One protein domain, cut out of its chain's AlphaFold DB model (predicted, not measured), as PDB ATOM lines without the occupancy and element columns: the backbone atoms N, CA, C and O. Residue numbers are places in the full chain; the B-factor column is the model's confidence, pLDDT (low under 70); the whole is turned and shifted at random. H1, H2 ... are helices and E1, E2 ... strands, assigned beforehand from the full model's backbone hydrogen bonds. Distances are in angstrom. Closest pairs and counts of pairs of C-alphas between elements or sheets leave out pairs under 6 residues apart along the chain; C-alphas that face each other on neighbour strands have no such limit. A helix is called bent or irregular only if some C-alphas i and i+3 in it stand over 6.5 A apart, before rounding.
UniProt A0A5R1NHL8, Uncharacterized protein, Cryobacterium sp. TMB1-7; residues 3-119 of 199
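Overview. This is residues 3 to 119 of the 199 residues of an uncharacterized protein of Cryobacterium sp. TMB1-7 (UniProt A0A5R1NHL8). A small three-stranded sheet, E3 E2 E4, sits at one end of a long helix, H1, which makes most of the long axis; the chain then goes back along H1 through the short helices H2, H3 and H4, with H3 packed on H1's residues 33 to 37, and returns to the sheet as E4. E1 and the unnamed residues 10 to 21 lie at the end where H1 begins, and H5 lies at the opposite end, by the sheet. The printed part has 117 residues, in the order E1 H1 E2 E3 H2 H3 H4 E4 H5; it is mostly helix, and the sheet is all antiparallel. It is elongated, spanning 47 by 27 by 23 A, and only just loose, close to compact, with a radius of gyration of the C-alphas of 16.6 A.

Arrangement. Start at the inner strand E2, residues 50 to 52, which forms a hairpin with edge strand E3, residues 57 to 60; look for N 51 and O 59, within hydrogen-bond range at 2.8 A. The other edge strand, E4, residues 102 to 104, is antiparallel to E2, with N 52 and O 102 at 2.8 A. H1, residues 22 to 45, only grazes the sheet with residues 40 to 44. H2, residues 64 to 69, grazes it with residues 65 to 69, and H5, residues 106 to 112, with residues 106 to 109. H3, residues 72 to 79, touches H1 at a steep tilt of 66 degrees, opposite ways; the closest C-alphas, of Gln 37 and Arg 72, are 5.6 A apart. H2 and H3 touch only at the corner, and only just, with 3 pairs of C-alphas within 8 A, the closest those of Phe 68 and Asp 74, 5.8 A. H4, residues 85 to 93, is close to H1 but not clearly touching, the closest C-alphas being those of Asp 22 and Arg 85, 7.8 A. H1, H3, H4 and H5 have every O i to N i+4 pair within hydrogen-bond range; H2 has 0 of 2, and 2 of 3 O i to N i+3 pairs.

Along the chain. Find C-alpha 22 at (36.866, 53.465, 87.284); from there H1 runs 33.9 A to C-alpha 45 at (17.977, 28.965, 101.088). H4 is 12.3 A long, H3 10.7 A and E3 10.3 A. H2 is irregular: C-alphas 65 and 68 are 7.9 A apart. E1, residues 7 to 9, pairs with no named strand; H5 ends at C-alpha 112, (23.933, 12.400, 87.225).

Size, cuts and confidence. The C-alphas farthest apart, of Pro 21 and Ala 110, are 47.7 A apart. The printed part has no cut, and the link E1 to H1 is long, with 12 residues. Mean pLDDT of the printed part is 75.4; look for values under 70 at residues 3 to 19, 47, 65 to 69, 78 to 82, 95 and 111 to 114.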
ATOM      1  N   LEU A   3      24.087  46.308  81.724       51.56
ATOM      2  CA  LEU A   3      23.737  47.714  81.947       51.56
ATOM      3  C   LEU A   3      24.782  48.335  82.875       51.56
ATOM      4  O   LEU A   3      24.925  47.924  84.030       51.56
ATOM      5  N   ILE A   4      25.503  49.336  82.369       53.72
ATOM      6  CA  ILE A   4      26.416  50.171  83.157       53.72
ATOM      7  C   ILE A   4      25.827  51.585  83.159       53.72
ATOM      8  O   ILE A   4      25.774  52.253  82.125       53.72
ATOM      9  N   GLY A   5      25.298  52.015  84.309       62.34
ATOM     10  CA  GLY A   5      24.551  53.273  84.415       62.34
ATOM     11  C   GLY A   5      23.272  53.257  83.566       62.34
ATOM     12  O   GLY A   5      22.504  52.300  83.626       62.34
ATOM     13  N   ASN A   6      23.061  54.303  82.757       57.91
ATOM     14  CA  ASN A   6      21.910  54.443  81.844       57.91
ATOM     15  C   ASN A   6      22.199  53.981  80.402       57.91
ATOM     16  O   ASN A   6      21.440  54.308  79.489       57.91
ATOM     17  N   ARG A   7      23.313  53.279  80.156       56.56
ATOM     18  CA  ARG A   7      23.720  52.876  78.803       56.56
ATOM     19  C   ARG A   7      23.361  51.416  78.536       56.56
ATOM     20  O   ARG A   7      23.732  50.527  79.303       56.56
ATOM     21  N   THR A   8      22.663  51.185  77.426       51.41
ATOM     22  CA  THR A   8      22.442  49.857  76.847       51.41
ATOM     23  C   THR A   8      23.689  49.452  76.078       51.41
ATOM     24  O   THR A   8      24.125  50.188  75.196       51.41
ATOM     25  N   ILE A   9      24.270  48.307  76.422       54.78
ATOM     26  CA  ILE A   9      25.577  47.899  75.912       54.78
ATOM     27  C   ILE A   9      25.440  46.674  75.000       54.78
ATOM     28  O   ILE A   9      24.884  45.648  75.415       54.78
ATOM     29  N   ASP A  10      25.963  46.800  73.775       49.81
ATOM     30  CA  ASP A  10      26.077  45.709  72.805       49.81
ATOM     31  C   ASP A  10      27.124  44.692  73.294       49.81
ATOM     32  O   ASP A  10      28.283  45.055  73.491       49.81
ATOM     33  N   PRO A  11      26.751  43.420  73.515       51.38
ATOM     34  CA  PRO A  11      27.684  42.385  73.953       51.38
ATOM     35  C   PRO A  11      28.771  42.024  72.920       51.38
ATOM     36  O   PRO A  11      29.653  41.243  73.261       51.38
ATOM     37  N   CYS A  12      28.719  42.539  71.684       48.72
ATOM     38  CA  CYS A  12      29.713  42.256  70.642       48.72
ATOM     39  C   CYS A  12      30.894  43.240  70.596       48.72
ATOM     40  O   CYS A  12      31.831  43.009  69.834       48.72
ATOM     41  N   ASP A  13      30.862  44.332  71.360       56.78
ATOM     42  CA  ASP A  13      31.898  45.366  71.309       56.78
ATOM     43  C   ASP A  13      32.902  45.168  72.467       56.78
ATOM     44  O   ASP A  13      32.671  45.503  73.625       56.78
ATOM     45  N   THR A  14      34.027  44.512  72.173       52.44
ATOM     46  CA  THR A  14      35.021  44.076  73.174       52.44
ATOM     47  C   THR A  14      35.804  45.223  73.823       52.44
ATOM     48  O   THR A  14      36.476  44.999  74.826       52.44
ATOM     49  N   ASN A  15      35.686  46.459  73.321       56.47
ATOM     50  CA  ASN A  15      36.356  47.641  73.888       56.47
ATOM     51  C   ASN A  15      35.564  48.311  75.025       56.47
ATOM     52  O   ASN A  15      35.976  49.333  75.572       56.47
ATOM     53  N   LEU A  16      34.410  47.759  75.397       57.84
ATOM     54  CA  LEU A  16      33.429  48.446  76.234       57.84
ATOM     55  C   LEU A  16      33.856  48.746  77.662       57.84
ATOM     56  O   LEU A  16      33.349  49.692  78.259       57.84
ATOM     57  N   PHE A  17      34.774  47.966  78.213       61.06
ATOM     58  CA  PHE A  17      35.230  48.165  79.581       61.06
ATOM     59  C   PHE A  17      36.409  49.139  79.679       61.06
ATOM     60  O   PHE A  17      36.624  49.712  80.744       61.06
ATOM     61  N   GLU A  18      37.132  49.400  78.585       63.22
ATOM     62  CA  GLU A  18      38.277  50.322  78.585       63.22
ATOM     63  C   GLU A  18      37.857  51.794  78.716       63.22
ATOM     64  O   GLU A  18      38.595  52.600  79.279       63.22
ATOM     65  N   ILE A  19      36.655  52.137  78.242       69.19
ATOM     66  CA  ILE A  19      36.152  53.521  78.141       69.19
ATOM     67  C   ILE A  19      35.274  53.922  79.344       69.19
ATOM     68  O   ILE A  19      34.862  55.078  79.465       69.19
ATOM     69  N   VAL A  20      34.952  52.978  80.235       75.75
ATOM     70  CA  VAL A  20      34.131  53.227  81.431       75.75
ATOM     71  C   VAL A  20      35.019  53.804  82.542       75.75
ATOM     72  O   VAL A  20      36.061  53.216  82.836       75.75
ATOM     73  N   PRO A  21      34.635  54.923  83.187       85.06
ATOM     74  CA  PRO A  21      35.362  55.449  84.340       85.06
ATOM     75  C   PRO A  21      35.482  54.415  85.465       85.06
ATOM     76  O   PRO A  21      34.545  53.658  85.714       85.06
ATOM     77  N   ASP A  22      36.603  54.415  86.190       84.06
ATOM     78  CA  ASP A  22      36.866  53.465  87.284       84.06
ATOM     79  C   ASP A  22      35.720  53.391  88.301       84.06
ATOM     80  O   ASP A  22      35.302  52.298  88.660       84.06
ATOM     81  N   GLU A  23      35.152  54.530  88.699       85.25
ATOM     82  CA  GLU A  23      34.038  54.572  89.654       85.25
ATOM     83  C   GLU A  23      32.766  53.894  89.115       85.25
ATOM     84  O   GLU A  23      32.080  53.171  89.840       85.25
ATOM     85  N   GLU A  24      32.452  54.085  87.830       84.50
ATOM     86  CA  GLU A  24      31.298  53.445  87.187       84.50
ATOM     87  C   GLU A  24      31.520  51.940  87.000       84.50
ATOM     88  O   GLU A  24      30.585  51.148  87.162       84.50
ATOM     89  N   PHE A  25      32.760  51.547  86.695       84.75
ATOM     90  CA  PHE A  25      33.166  50.153  86.569       84.75
ATOM     91  C   PHE A  25      33.116  49.430  87.918       84.75
ATOM     92  O   PHE A  25      32.520  48.358  88.004       84.75
ATOM     93  N   ASP A  26      33.645  50.041  88.980       84.19
ATOM     94  CA  ASP A  26      33.606  49.501  90.341       84.19
ATOM     95  C   ASP A  26      32.149  49.336  90.806       84.19
ATOM     96  O   ASP A  26      31.756  48.277  91.302       84.19
ATOM     97  N   ALA A  27      31.298  50.343  90.571       85.69
ATOM     98  CA  ALA A  27      29.874  50.259  90.891       85.69
ATOM     99  C   ALA A  27      29.158  49.153  90.096       85.69
ATOM    100  O   ALA A  27      28.272  48.480  90.626       85.69
ATOM    101  N   TYR A  28      29.518  48.954  88.826       86.25
ATOM    102  CA  TYR A  28      28.995  47.857  88.015       86.25
ATOM    103  C   TYR A  28      29.442  46.489  88.539       86.25
ATOM    104  O   TYR A  28      28.590  45.624  88.750       86.25
ATOM    105  N   LEU A  29      30.739  46.312  88.793       84.88
ATOM    106  CA  LEU A  29      31.306  45.061  89.289       84.88
ATOM    107  C   LEU A  29      30.668  44.668  90.625       84.88
ATOM    108  O   LEU A  29      30.248  43.527  90.800       84.88
ATOM    109  N   MET A  30      30.491  45.631  91.531       87.12
ATOM    110  CA  MET A  30      29.831  45.392  92.815       87.12
ATOM    111  C   MET A  30      28.360  44.991  92.661       87.12
ATOM    112  O   MET A  30      27.907  44.093  93.370       87.12
ATOM    113  N   ARG A  31      27.615  45.600  91.725       88.69
ATOM    114  CA  ARG A  31      26.233  45.179  91.423       88.69
ATOM    115  C   ARG A  31      26.183  43.772  90.832       88.69
ATOM    116  O   ARG A  31      25.315  42.996  91.219       88.69
ATOM    117  N   LEU A  32      27.103  43.446  89.924       86.56
ATOM    118  CA  LEU A  32      27.194  42.117  89.325       86.56
ATOM    119  C   LEU A  32      27.447  41.063  90.408       86.56
ATOM    120  O   LEU A  32      26.634  40.153  90.563       86.56
ATOM    121  N   ILE A  33      28.497  41.250  91.214       88.19
ATOM    122  CA  ILE A  33      28.846  40.347  92.321       88.19
ATOM    123  C   ILE A  33      27.667  40.183  93.285       88.19
ATOM    124  O   ILE A  33      27.366  39.058  93.675       88.19
ATOM    125  N   ALA A  34      26.983  41.275  93.649       88.94
ATOM    126  CA  ALA A  34      25.821  41.218  94.533       88.94
ATOM    127  C   ALA A  34      24.669  40.404  93.924       88.94
ATOM    128  O   ALA A  34      24.168  39.491  94.572       88.94
ATOM    129  N   SER A  35      24.301  40.667  92.667       88.75
ATOM    130  CA  SER A  35      23.211  39.945  91.991       88.75
ATOM    131  C   SER A  35      23.489  38.445  91.844       88.75
ATOM    132  O   SER A  35      22.601  37.609  91.998       88.75
ATOM    133  N   GLU A  36      24.742  38.084  91.581       87.06
ATOM    134  CA  GLU A  36      25.158  36.692  91.477       87.06
ATOM    135  C   GLU A  36      25.228  36.012  92.850       87.06
ATOM    136  O   GLU A  36      24.910  34.828  92.959       87.06
ATOM    137  N   GLN A  37      25.597  36.749  93.904       88.81
ATOM    138  CA  GLN A  37      25.529  36.250  95.276       88.81
ATOM    139  C   GLN A  37      24.083  35.997  95.709       88.81
ATOM    140  O   GLN A  37      23.811  34.943  96.269       88.81
ATOM    141  N   GLU A  38      23.143  36.892  95.393       89.50
ATOM    142  CA  GLU A  38      21.715  36.695  95.694       89.50
ATOM    143  C   GLU A  38      21.163  35.411  95.057       89.50
ATOM    144  O   GLU A  38      20.374  34.693  95.673       89.50
ATOM    145  N   TYR A  39      21.610  35.076  93.841       85.69
ATOM    146  CA  TYR A  39      21.258  33.812  93.191       85.69
ATOM    147  C   TYR A  39      21.792  32.594  93.958       85.69
ATOM    148  O   TYR A  39      21.057  31.627  94.172       85.69
ATOM    149  N   VAL A  40      23.056  32.648  94.394       84.25
ATOM    150  CA  VAL A  40      23.676  31.599  95.218       84.25
ATOM    151  C   VAL A  40      22.945  31.453  96.552       84.25
ATOM    152  O   VAL A  40      22.571  30.344  96.929       84.25
ATOM    153  N   ASP A  41      22.672  32.565  97.230       86.50
ATOM    154  CA  ASP A  41      21.965  32.587  98.510       86.50
ATOM    155  C   ASP A  41      20.545  32.025  98.369       86.50
ATOM    156  O   ASP A  41      20.092  31.275  99.233       86.50
ATOM    157  N   GLY A  42      19.865  32.310  97.253       86.25
ATOM    158  CA  GLY A  42      18.574  31.714  96.916       86.25
ATOM    159  C   GLY A  42      18.632  30.187  96.820       86.25
ATOM    160  O   GLY A  42      17.791  29.513  97.414       86.25
ATOM    161  N   GLN A  43      19.643  29.633  96.143       82.38
ATOM    162  CA  GLN A  43      19.841  28.179  96.028       82.38
ATOM    163  C   GLN A  43      20.155  27.523  97.378       82.38
ATOM    164  O   GLN A  43      19.599  26.476  97.735       82.38
ATOM    165  N   VAL A  44      20.990  28.186  98.181       82.56
ATOM    166  CA  VAL A  44      21.292  27.759  99.552       82.56
ATOM    167  C   VAL A  44      20.027  27.768 100.415       82.56
ATOM    168  O   VAL A  44      19.756  26.793 101.118       82.56
ATOM    169  N   ALA A  45      19.217  28.826 100.330       83.94
ATOM    170  CA  ALA A  45      17.977  28.965 101.088       83.94
ATOM    171  C   ALA A  45      16.912  27.930 100.688       83.94
ATOM    172  O   ALA A  45      16.161  27.468 101.548       83.94
ATOM    173  N   THR A  46      16.869  27.510  99.418       80.94
ATOM    174  CA  THR A  46      15.986  26.422  98.961       80.94
ATOM    175  C   THR A  46      16.400  25.035  99.459       80.94
ATOM    176  O   THR A  46      15.676  24.064  99.241       80.94
ATOM    177  N   GLY A  47      17.521  24.932 100.179       69.38
ATOM    178  CA  GLY A  47      17.971  23.686 100.789       69.38
ATOM    179  C   GLY A  47      18.635  22.736  99.798       69.38
ATOM    180  O   GLY A  47      18.579  21.519  99.996       69.38
ATOM    181  N   ASP A  48      19.268  23.266  98.747       76.25
ATOM    182  CA  ASP A  48      20.099  22.453  97.866       76.25
ATOM    183  C   ASP A  48      21.197  21.763  98.684       76.25
ATOM    184  O   ASP A  48      21.997  22.381  99.391       76.25
ATOM    185  N   ALA A  49      21.203  20.433  98.634       76.06
ATOM    186  CA  ALA A  49      21.997  19.625  99.556       76.06
ATOM    187  C   ALA A  49      23.460  19.453  99.107       76.06
ATOM    188  O   ALA A  49      24.316  19.069  99.916       76.06
ATOM    189  N   PHE A  50      23.759  19.708  97.827       83.31
ATOM    190  CA  PHE A  50      25.052  19.397  97.228       83.31
ATOM    191  C   PHE A  50      25.571  20.497  96.305       83.31
ATOM    192  O   PHE A  50      24.822  21.250  95.694       83.31
ATOM    193  N   ILE A  51      26.895  20.515  96.175       86.50
ATOM    194  CA  ILE A  51      27.677  21.397  95.319       86.50
ATOM    195  C   ILE A  51      28.394  20.532  94.269       86.50
ATOM    196  O   ILE A  51      29.106  19.585  94.617       86.50
ATOM    197  N   LEU A  52      28.263  20.868  92.986       83.56
ATOM    198  CA  LEU A  52      29.046  20.304  91.884       83.56
ATOM    199  C   LEU A  52      30.170  21.265  91.501       83.56
ATOM    200  O   LEU A  52      29.937  22.258  90.817       83.56
ATOM    201  N   SER A  53      31.393  20.957  91.927       78.88
ATOM    202  CA  SER A  53      32.577  21.753  91.584       78.88
ATOM    203  C   SER A  53      32.902  21.713  90.085       78.88
ATOM    204  O   SER A  53      32.524  20.784  89.364       78.88
ATOM    205  N   SER A  54      33.699  22.686  89.635       70.31
ATOM    206  CA  SER A  54      34.220  22.767  88.262       70.31
ATOM    207  C   SER A  54      35.050  21.542  87.843       70.31
ATOM    208  O   SER A  54      35.141  21.243  86.655       70.31
ATOM    209  N   LEU A  55      35.586  20.782  88.805       72.62
ATOM    210  CA  LEU A  55      36.316  19.527  88.588       72.62
ATOM    211  C   LEU A  55      35.399  18.295  88.510       72.62
ATOM    212  O   LEU A  55      35.847  17.173  88.743       72.62
ATOM    213  N   ALA A  56      34.109  18.488  88.218       76.00
ATOM    214  CA  ALA A  56      33.124  17.411  88.128       76.00
ATOM    215  C   ALA A  56      33.054  16.559  89.417       76.00
ATOM    216  O   ALA A  56      32.833  15.344  89.369       76.00
ATOM    217  N   LYS A  57      33.258  17.203  90.575       82.44
ATOM    218  CA  LYS A  57      33.271  16.558  91.892       82.44
ATOM    219  C   LYS A  57      32.149  17.073  92.785       82.44
ATOM    220  O   LYS A  57      31.945  18.283  92.875       82.44
ATOM    221  N   VAL A  58      31.461  16.149  93.450       86.50
ATOM    222  CA  VAL A  58      30.308  16.381  94.327       86.50
ATOM    223  C   VAL A  58      30.777  16.640  95.753       86.50
ATOM    224  O   VAL A  58      31.515  15.831  96.324       86.50
ATOM    225  N   HIS A  59      30.307  17.729  96.345       86.62
ATOM    226  CA  HIS A  59      30.549  18.118  97.728       86.62
ATOM    227  C   HIS A  59      29.222  18.358  98.450       86.62
ATOM    228  O   HIS A  59      28.216  18.665  97.818       86.62
ATOM    229  N   THR A  60      29.205  18.231  99.774       85.19
ATOM    230  CA  THR A  60      28.119  18.806 100.580       85.19
ATOM    231  C   THR A  60      28.335  20.303 100.736       85.19
ATOM    232  O   THR A  60      29.483  20.752 100.749       85.19
ATOM    233  N   LEU A  61      27.254  21.040 100.985       79.75
ATOM    234  CA  LEU A  61      27.297  22.481 101.238       79.75
ATOM    235  C   LEU A  61      28.326  22.879 102.320       79.75
ATOM    236  O   LEU A  61      29.085  23.821 102.144       79.75
ATOM    237  N   ALA A  62      28.423  22.103 103.404       77.44
ATOM    238  CA  ALA A  62      29.318  22.377 104.535       77.44
ATOM    239  C   ALA A  62      30.796  21.978 104.315       77.44
ATOM    240  O   ALA A  62      31.582  21.933 105.265       77.44
ATOM    241  N   CYS A  63      31.202  21.612 103.096       81.19
ATOM    242  CA  CYS A  63      32.572  21.165 102.870       81.19
ATOM    243  C   CYS A  63      33.561  22.339 102.982       81.19
ATOM    244  O   CYS A  63      33.518  23.291 102.211       81.19
ATOM    245  N   ARG A  64      34.528  22.239 103.904       71.69
ATOM    246  CA  ARG A  64      35.592  23.252 104.058       71.69
ATOM    247  C   ARG A  64      36.408  23.473 102.783       71.69
ATOM    248  O   ARG A  64      36.794  24.600 102.503       71.69
ATOM    249  N   ASN A  65      36.619  22.424 101.988       68.81
ATOM    250  CA  ASN A  65      37.350  22.524 100.722       68.81
ATOM    251  C   ASN A  65      36.540  23.206  99.609       68.81
ATOM    252  O   ASN A  65      37.071  23.387  98.522       68.81
ATOM    253  N   SER A  66      35.269  23.544  99.856       67.06
ATOM    254  CA  SER A  66      34.407  24.269  98.925       67.06
ATOM    255  C   SER A  66      33.948  25.628  99.456       67.06
ATOM    256  O   SER A  66      33.056  26.217  98.857       67.06
ATOM    257  N   GLY A  67      34.514  26.137 100.560       60.38
ATOM    258  CA  GLY A  67      34.056  27.386 101.190       60.38
ATOM    259  C   GLY A  67      34.031  28.582 100.227       60.38
ATOM    260  O   GLY A  67      33.025  29.282 100.132       60.38
ATOM    261  N   PHE A  68      35.070  28.718  99.400       64.12
ATOM    262  CA  PHE A  68      35.196  29.749  98.359       64.12
ATOM    263  C   PHE A  68      34.213  29.586  97.183       64.12
ATOM    264  O   PHE A  68      34.116  30.461  96.332       64.12
ATOM    265  N   HIS A  69      33.455  28.487  97.116       67.94
ATOM    266  CA  HIS A  69      32.432  28.267  96.087       67.94
ATOM    267  C   HIS A  69      31.046  28.791  96.475       67.94
ATOM    268  O   HIS A  69      30.119  28.666  95.681       67.94
ATOM    269  N   THR A  70      30.894  29.353  97.677       76.06
ATOM    270  CA  THR A  70      29.614  29.905  98.162       76.06
ATOM    271  C   THR A  70      29.610  31.431  98.262       76.06
ATOM    272  O   THR A  70      28.544  32.023  98.387       76.06
ATOM    273  N   SER A  71      30.779  32.068  98.140       84.31
ATOM    274  CA  SER A  71      30.936  33.521  98.082       84.31
ATOM    275  C   SER A  71      31.436  33.920  96.700       84.31
ATOM    276  O   SER A  71      32.540  33.559  96.285       84.31
ATOM    277  N   ARG A  72      30.621  34.675  95.962       85.44
ATOM    278  CA  ARG A  72      30.996  35.242  94.670       85.44
ATOM    279  C   ARG A  72      32.134  36.236  94.846       85.44
ATOM    280  O   ARG A  72      33.072  36.205  94.060       85.44
ATOM    281  N   ARG A  73      32.096  37.041  95.911       84.50
ATOM    282  CA  ARG A  73      33.166  37.988  96.251       84.50
ATOM    283  C   ARG A  73      34.518  37.279  96.363       84.50
ATOM    284  O   ARG A  73      35.446  37.642  95.650       84.50
ATOM    285  N   ASP A  74      34.578  36.214  97.157       80.06
ATOM    286  CA  ASP A  74      35.811  35.453  97.378       80.06
ATOM    287  C   ASP A  74      36.281  34.770  96.089       80.06
ATOM    288  O   ASP A  74      37.477  34.677  95.836       80.06
ATOM    289  N   ALA A  75      35.356  34.293  95.247       79.12
ATOM    290  CA  ALA A  75      35.698  33.654  93.981       79.12
ATOM    291  C   ALA A  75      36.335  34.627  92.976       79.12
ATOM    292  O   ALA A  75      37.273  34.241  92.277       79.12
ATOM    293  N   TRP A  76      35.849  35.870  92.910       79.00
ATOM    294  CA  TRP A  76      36.494  36.925  92.128       79.00
ATOM    295  C   TRP A  76      37.873  37.254  92.735       79.00
ATOM    296  O   TRP A  76      38.872  37.186  92.032       79.00
ATOM    297  N   GLU A  77      37.996  37.454  94.048       74.06
ATOM    298  CA  GLU A  77      39.303  37.726  94.682       74.06
ATOM    299  C   GLU A  77      40.333  36.582  94.517       74.06
ATOM    300  O   GLU A  77      41.521  36.834  94.317       74.06
ATOM    301  N   ALA A  78      39.896  35.319  94.572       68.50
ATOM    302  CA  ALA A  78      40.772  34.147  94.537       68.50
ATOM    303  C   ALA A  78      41.214  33.724  93.127       68.50
ATOM    304  O   ALA A  78      42.294  33.150  92.984       68.50
ATOM    305  N   MET A  79      40.397  33.959  92.093       64.56
ATOM    306  CA  MET A  79      40.746  33.600  90.708       64.56
ATOM    307  C   MET A  79      41.923  34.414  90.170       64.56
ATOM    308  O   MET A  79      42.633  33.939  89.284       64.56
ATOM    309  N   ALA A  80      42.153  35.605  90.718       65.81
ATOM    310  CA  ALA A  80      43.285  36.437  90.357       65.81
ATOM    311  C   ALA A  80      43.757  37.246  91.580       65.81
ATOM    312  O   ALA A  80      43.404  38.420  91.731       65.81
ATOM    313  N   PRO A  81      44.547  36.628  92.482       62.94
ATOM    314  CA  PRO A  81      45.069  37.309  93.659       62.94
ATOM    315  C   PRO A  81      45.912  38.513  93.226       62.94
ATOM    316  O   PRO A  81      46.962  38.350  92.607       62.94
ATOM    317  N   GLY A  82      45.445  39.723  93.538       68.06
ATOM    318  CA  GLY A  82      46.105  40.964  93.124       68.06
ATOM    319  C   GLY A  82      45.756  41.454  91.715       68.06
ATOM    320  O   GLY A  82      46.483  42.300  91.200       68.06
ATOM    321  N   ALA A  83      44.669  40.961  91.104       74.31
ATOM    322  CA  ALA A  83      44.170  41.487  89.834       74.31
ATOM    323  C   ALA A  83      43.961  43.002  89.887       74.31
ATOM    324  O   ALA A  83      43.327  43.549  90.798       74.31
ATOM    325  N   THR A  84      44.479  43.669  88.864       81.94
ATOM    326  CA  THR A  84      44.246  45.085  88.611       81.94
ATOM    327  C   THR A  84      42.858  45.291  88.002       81.94
ATOM    328  O   THR A  84      42.219  44.365  87.501       81.94
ATOM    329  N   ARG A  85      42.370  46.538  87.993       80.19
ATOM    330  CA  ARG A  85      41.121  46.870  87.286       80.19
ATOM    331  C   ARG A  85      41.190  46.529  85.799       80.19
ATOM    332  O   ARG A  85      40.177  46.133  85.238       80.19
ATOM    333  N   HIS A  86      42.361  46.667  85.180       81.75
ATOM    334  CA  HIS A  86      42.569  46.300  83.783       81.75
ATOM    335  C   HIS A  86      42.290  44.809  83.553       81.75
ATOM    336  O   HIS A  86      41.497  44.475  82.679       81.75
ATOM    337  N   ASP A  87      42.840  43.936  84.402       79.94
ATOM    338  CA  ASP A  87      42.646  42.482  84.299       79.94
ATOM    339  C   ASP A  87      41.161  42.110  84.403       79.94
ATOM    340  O   ASP A  87      40.655  41.275  83.655       79.94
ATOM    341  N   TRP A  88      40.420  42.789  85.285       80.75
ATOM    342  CA  TRP A  88      38.980  42.567  85.413       80.75
ATOM    343  C   TRP A  88      38.176  43.023  84.202       80.75
ATOM    344  O   TRP A  88      37.200  42.370  83.826       80.75
ATOM    345  N   ARG A  89      38.570  44.139  83.590       83.56
ATOM    346  CA  ARG A  89      37.944  44.654  82.368       83.56
ATOM    347  C   ARG A  89      38.173  43.713  81.194       83.56
ATOM    348  O   ARG A  89      37.220  43.413  80.481       83.56
ATOM    349  N   GLU A  90      39.401  43.232  81.040       81.06
ATOM    350  CA  GLU A  90      39.780  42.250  80.024       81.06
ATOM    351  C   GLU A  90      39.019  40.933  80.223       81.06
ATOM    352  O   GLU A  90      38.397  40.410  79.303       81.06
ATOM    353  N   GLN A  91      38.955  40.425  81.454       78.19
ATOM    354  CA  GLN A  91      38.230  39.186  81.718       78.19
ATOM    355  C   GLN A  91      36.725  39.317  81.407       78.19
ATOM    356  O   GLN A  91      36.127  38.441  80.777       78.19
ATOM    357  N   LEU A  92      36.105  40.436  81.798       79.38
ATOM    358  CA  LEU A  92      34.696  40.700  81.512       79.38
ATOM    359  C   LEU A  92      34.420  40.959  80.024       79.38
ATOM    360  O   LEU A  92      33.343  40.588  79.554       79.38
ATOM    361  N   SER A  93      35.354  41.555  79.271       76.00
ATOM    362  CA  SER A  93      35.193  41.786  77.825       76.00
ATOM    363  C   SER A  93      35.176  40.480  77.030       76.00
ATOM    364  O   SER A  93      34.486  40.379  76.015       76.00
ATOM    365  N   HIS A  94      35.850  39.447  77.537       75.56
ATOM    366  CA  HIS A  94      35.780  38.087  77.007       75.56
ATOM    367  C   HIS A  94      34.540  37.307  77.468       75.56
ATOM    368  O   HIS A  94      34.337  36.164  77.056       75.56
ATOM    369  N   GLY A  95      33.683  37.915  78.296       69.94
ATOM    370  CA  GLY A  95      32.523  37.251  78.888       69.94
ATOM    371  C   GLY A  95      32.899  36.197  79.932       69.94
ATOM    372  O   GLY A  95      32.062  35.366  80.292       69.94
ATOM    373  N   ASP A  96      34.137  36.219  80.430       71.81
ATOM    374  CA  ASP A  96      34.641  35.231  81.373       71.81
ATOM    375  C   ASP A  96      34.326  35.655  82.814       71.81
ATOM    376  O   ASP A  96      34.867  36.606  83.373       71.81
ATOM    377  N   SER A  97      33.444  34.901  83.465       72.31
ATOM    378  CA  SER A  97      33.213  34.996  84.911       72.31
ATOM    379  C   SER A  97      33.874  33.814  85.623       72.31
ATOM    380  O   SER A  97      33.936  32.720  85.047       72.31
ATOM    381  N   PRO A  98      34.315  33.969  86.889       75.88
ATOM    382  CA  PRO A  98      34.761  32.850  87.707       75.88
ATOM    383  C   PRO A  98      33.782  31.683  87.608       75.88
ATOM    384  O   PRO A  98      32.567  31.845  87.780       75.88
ATOM    385  N   ARG A  99      34.294  30.488  87.313       74.12
ATOM    386  CA  ARG A  99      33.452  29.294  87.234       74.12
ATOM    387  C   ARG A  99      33.050  28.880  88.643       74.12
ATOM    388  O   ARG A  99      33.886  28.395  89.403       74.12
ATOM    389  N   MET A 100      31.771  29.040  88.963       75.12
ATOM    390  CA  MET A 100      31.229  28.595  90.245       75.12
ATOM    391  C   MET A 100      30.743  27.170  90.163       75.12
ATOM    392  O   MET A 100      30.413  26.643  89.098       75.12
ATOM    393  N   ALA A 101      30.724  26.547  91.327       75.69
ATOM    394  CA  ALA A 101      30.081  25.273  91.470       75.69
ATOM    395  C   ALA A 101      28.559  25.436  91.332       75.69
ATOM    396  O   ALA A 101      27.998  26.447  91.747       75.69
ATOM    397  N   ALA A 102      27.899  24.443  90.744       80.62
ATOM    398  CA  ALA A 102      26.445  24.434  90.653       80.62
ATOM    399  C   ALA A 102      25.850  23.807  91.917       80.62
ATOM    400  O   ALA A 102      26.322  22.751  92.351       80.62
ATOM    401  N   PHE A 103      24.809  24.414  92.480       84.75
ATOM    402  CA  PHE A 103      24.049  23.809  93.569       84.75
ATOM    403  C   PHE A 103      23.006  22.869  92.979       84.75
ATOM    404  O   PHE A 103      22.401  23.150  91.942       84.75
ATOM    405  N   VAL A 104      22.879  21.690  93.581       84.06
ATOM    406  CA  VAL A 104      21.972  20.649  93.103       84.06
ATOM    407  C   VAL A 104      21.359  19.878  94.262       84.06
ATOM    408  O   VAL A 104      22.001  19.593  95.278       84.06
ATOM    409  N   ASP A 105      20.119  19.447  94.059       83.44
ATOM    410  CA  ASP A 105      19.446  18.534  94.967       83.44
ATOM    411  C   ASP A 105      19.915  17.071  94.792       83.44
ATOM    412  O   ASP A 105      20.637  16.676  93.863       83.44
ATOM    413  N   ARG A 106      19.461  16.210  95.708       77.38
ATOM    414  CA  ARG A 106      19.796  14.780  95.701       77.38
ATOM    415  C   ARG A 106      19.234  14.026  94.488       77.38
ATOM    416  O   ARG A 106      19.812  13.014  94.089       77.38
ATOM    417  N   ARG A 107      18.110  14.471  93.916       76.31
ATOM    418  CA  ARG A 107      17.448  13.817  92.773       76.31
ATOM    419  C   ARG A 107      18.246  14.049  91.491       76.31
ATOM    420  O   ARG A 107      18.531  13.088  90.774       76.31
ATOM    421  N   VAL A 108      18.669  15.290  91.252       76.69
ATOM    422  CA  VAL A 108      19.549  15.678  90.140       76.69
ATOM    423  C   VAL A 108      20.877  14.938  90.244       76.69
ATOM    424  O   VAL A 108      21.363  14.390  89.248       76.69
ATOM    425  N   LEU A 109      21.436  14.834  91.453       75.56
ATOM    426  CA  LEU A 109      22.661  14.082  91.691       75.56
ATOM    427  C   LEU A 109      22.501  12.591  91.360       75.56
ATOM    428  O   LEU A 109      23.318  12.039  90.627       75.56
ATOM    429  N   ALA A 110      21.436  11.943  91.843       70.62
ATOM    430  CA  ALA A 110      21.160  10.532  91.562       70.62
ATOM    431  C   ALA A 110      21.083  10.253  90.050       70.62
ATOM    432  O   ALA A 110      21.682   9.289  89.564       70.62
ATOM    433  N   ALA A 111      20.432  11.145  89.295       68.50
ATOM    434  CA  ALA A 111      20.347  11.075  87.835       68.50
ATOM    435  C   ALA A 111      21.699  11.312  87.126       68.50
ATOM    436  O   ALA A 111      21.902  10.857  85.998       68.50
ATOM    437  N   SER A 112      22.639  11.996  87.783       65.31
ATOM    438  CA  SER A 112      23.933  12.400  87.225       65.31
ATOM    439  C   SER A 112      25.150  11.660  87.800       65.31
ATOM    440  O   SER A 112      26.276  11.908  87.367       65.31
ATOM    441  N   THR A 113      24.931  10.644  88.641       60.75
ATOM    442  CA  THR A 113      25.940   9.686  89.161       60.75
ATOM    443  C   THR A 113      26.802   9.010  88.085       60.75
ATOM    444  O   THR A 113      27.830   8.415  88.392       60.75
ATOM    445  N   ARG A 114      26.428   9.115  86.803       61.16
ATOM    446  CA  ARG A 114      27.215   8.652  85.646       61.16
ATOM    447  C   ARG A 114      28.311   9.624  85.185       61.16
ATOM    448  O   ARG A 114      29.019   9.290  84.240       61.16
ATOM    449  N   LYS A 115      28.394  10.829  85.757       71.56
ATOM    450  CA  LYS A 115      29.251  11.921  85.258       71.56
ATOM    451  C   LYS A 115      30.206  12.492  86.301       71.56
ATOM    452  O   LYS A 115      31.215  13.071  85.916       71.56
ATOM    453  N   TYR A 116      29.891  12.350  87.586       76.94
ATOM    454  CA  TYR A 116      30.567  13.090  88.647       76.94
ATOM    455  C   TYR A 116      31.205  12.167  89.681       76.94
ATOM    456  O   TYR A 116      30.615  11.171  90.099       76.94
ATOM    457  N   THR A 117      32.411  12.518  90.121       83.38
ATOM    458  CA  THR A 117      33.075  11.840  91.243       83.38
ATOM    459  C   THR A 117      32.620  12.453  92.564       83.38
ATOM    460  O   THR A 117      32.176  13.595  92.604       83.38
ATOM    461  N   ARG A 118      32.718  11.724  93.676       84.81
ATOM    462  CA  ARG A 118      32.346  12.256  94.997       84.81
ATOM    463  C   ARG A 118      33.553  12.764  95.772       84.81
ATOM    464  O   ARG A 118      34.663  12.239  95.656       84.81
ATOM    465  N   CYS A 119      33.335  13.729  96.651       84.56
ATOM    466  CA  CYS A 119      34.272  14.023  97.718       84.56
ATOM    467  C   CYS A 119      34.114  13.003  98.847       84.56
ATOM    468  O   CYS A 119      33.142  13.039  99.592       84.56
TER     469      CYS A 119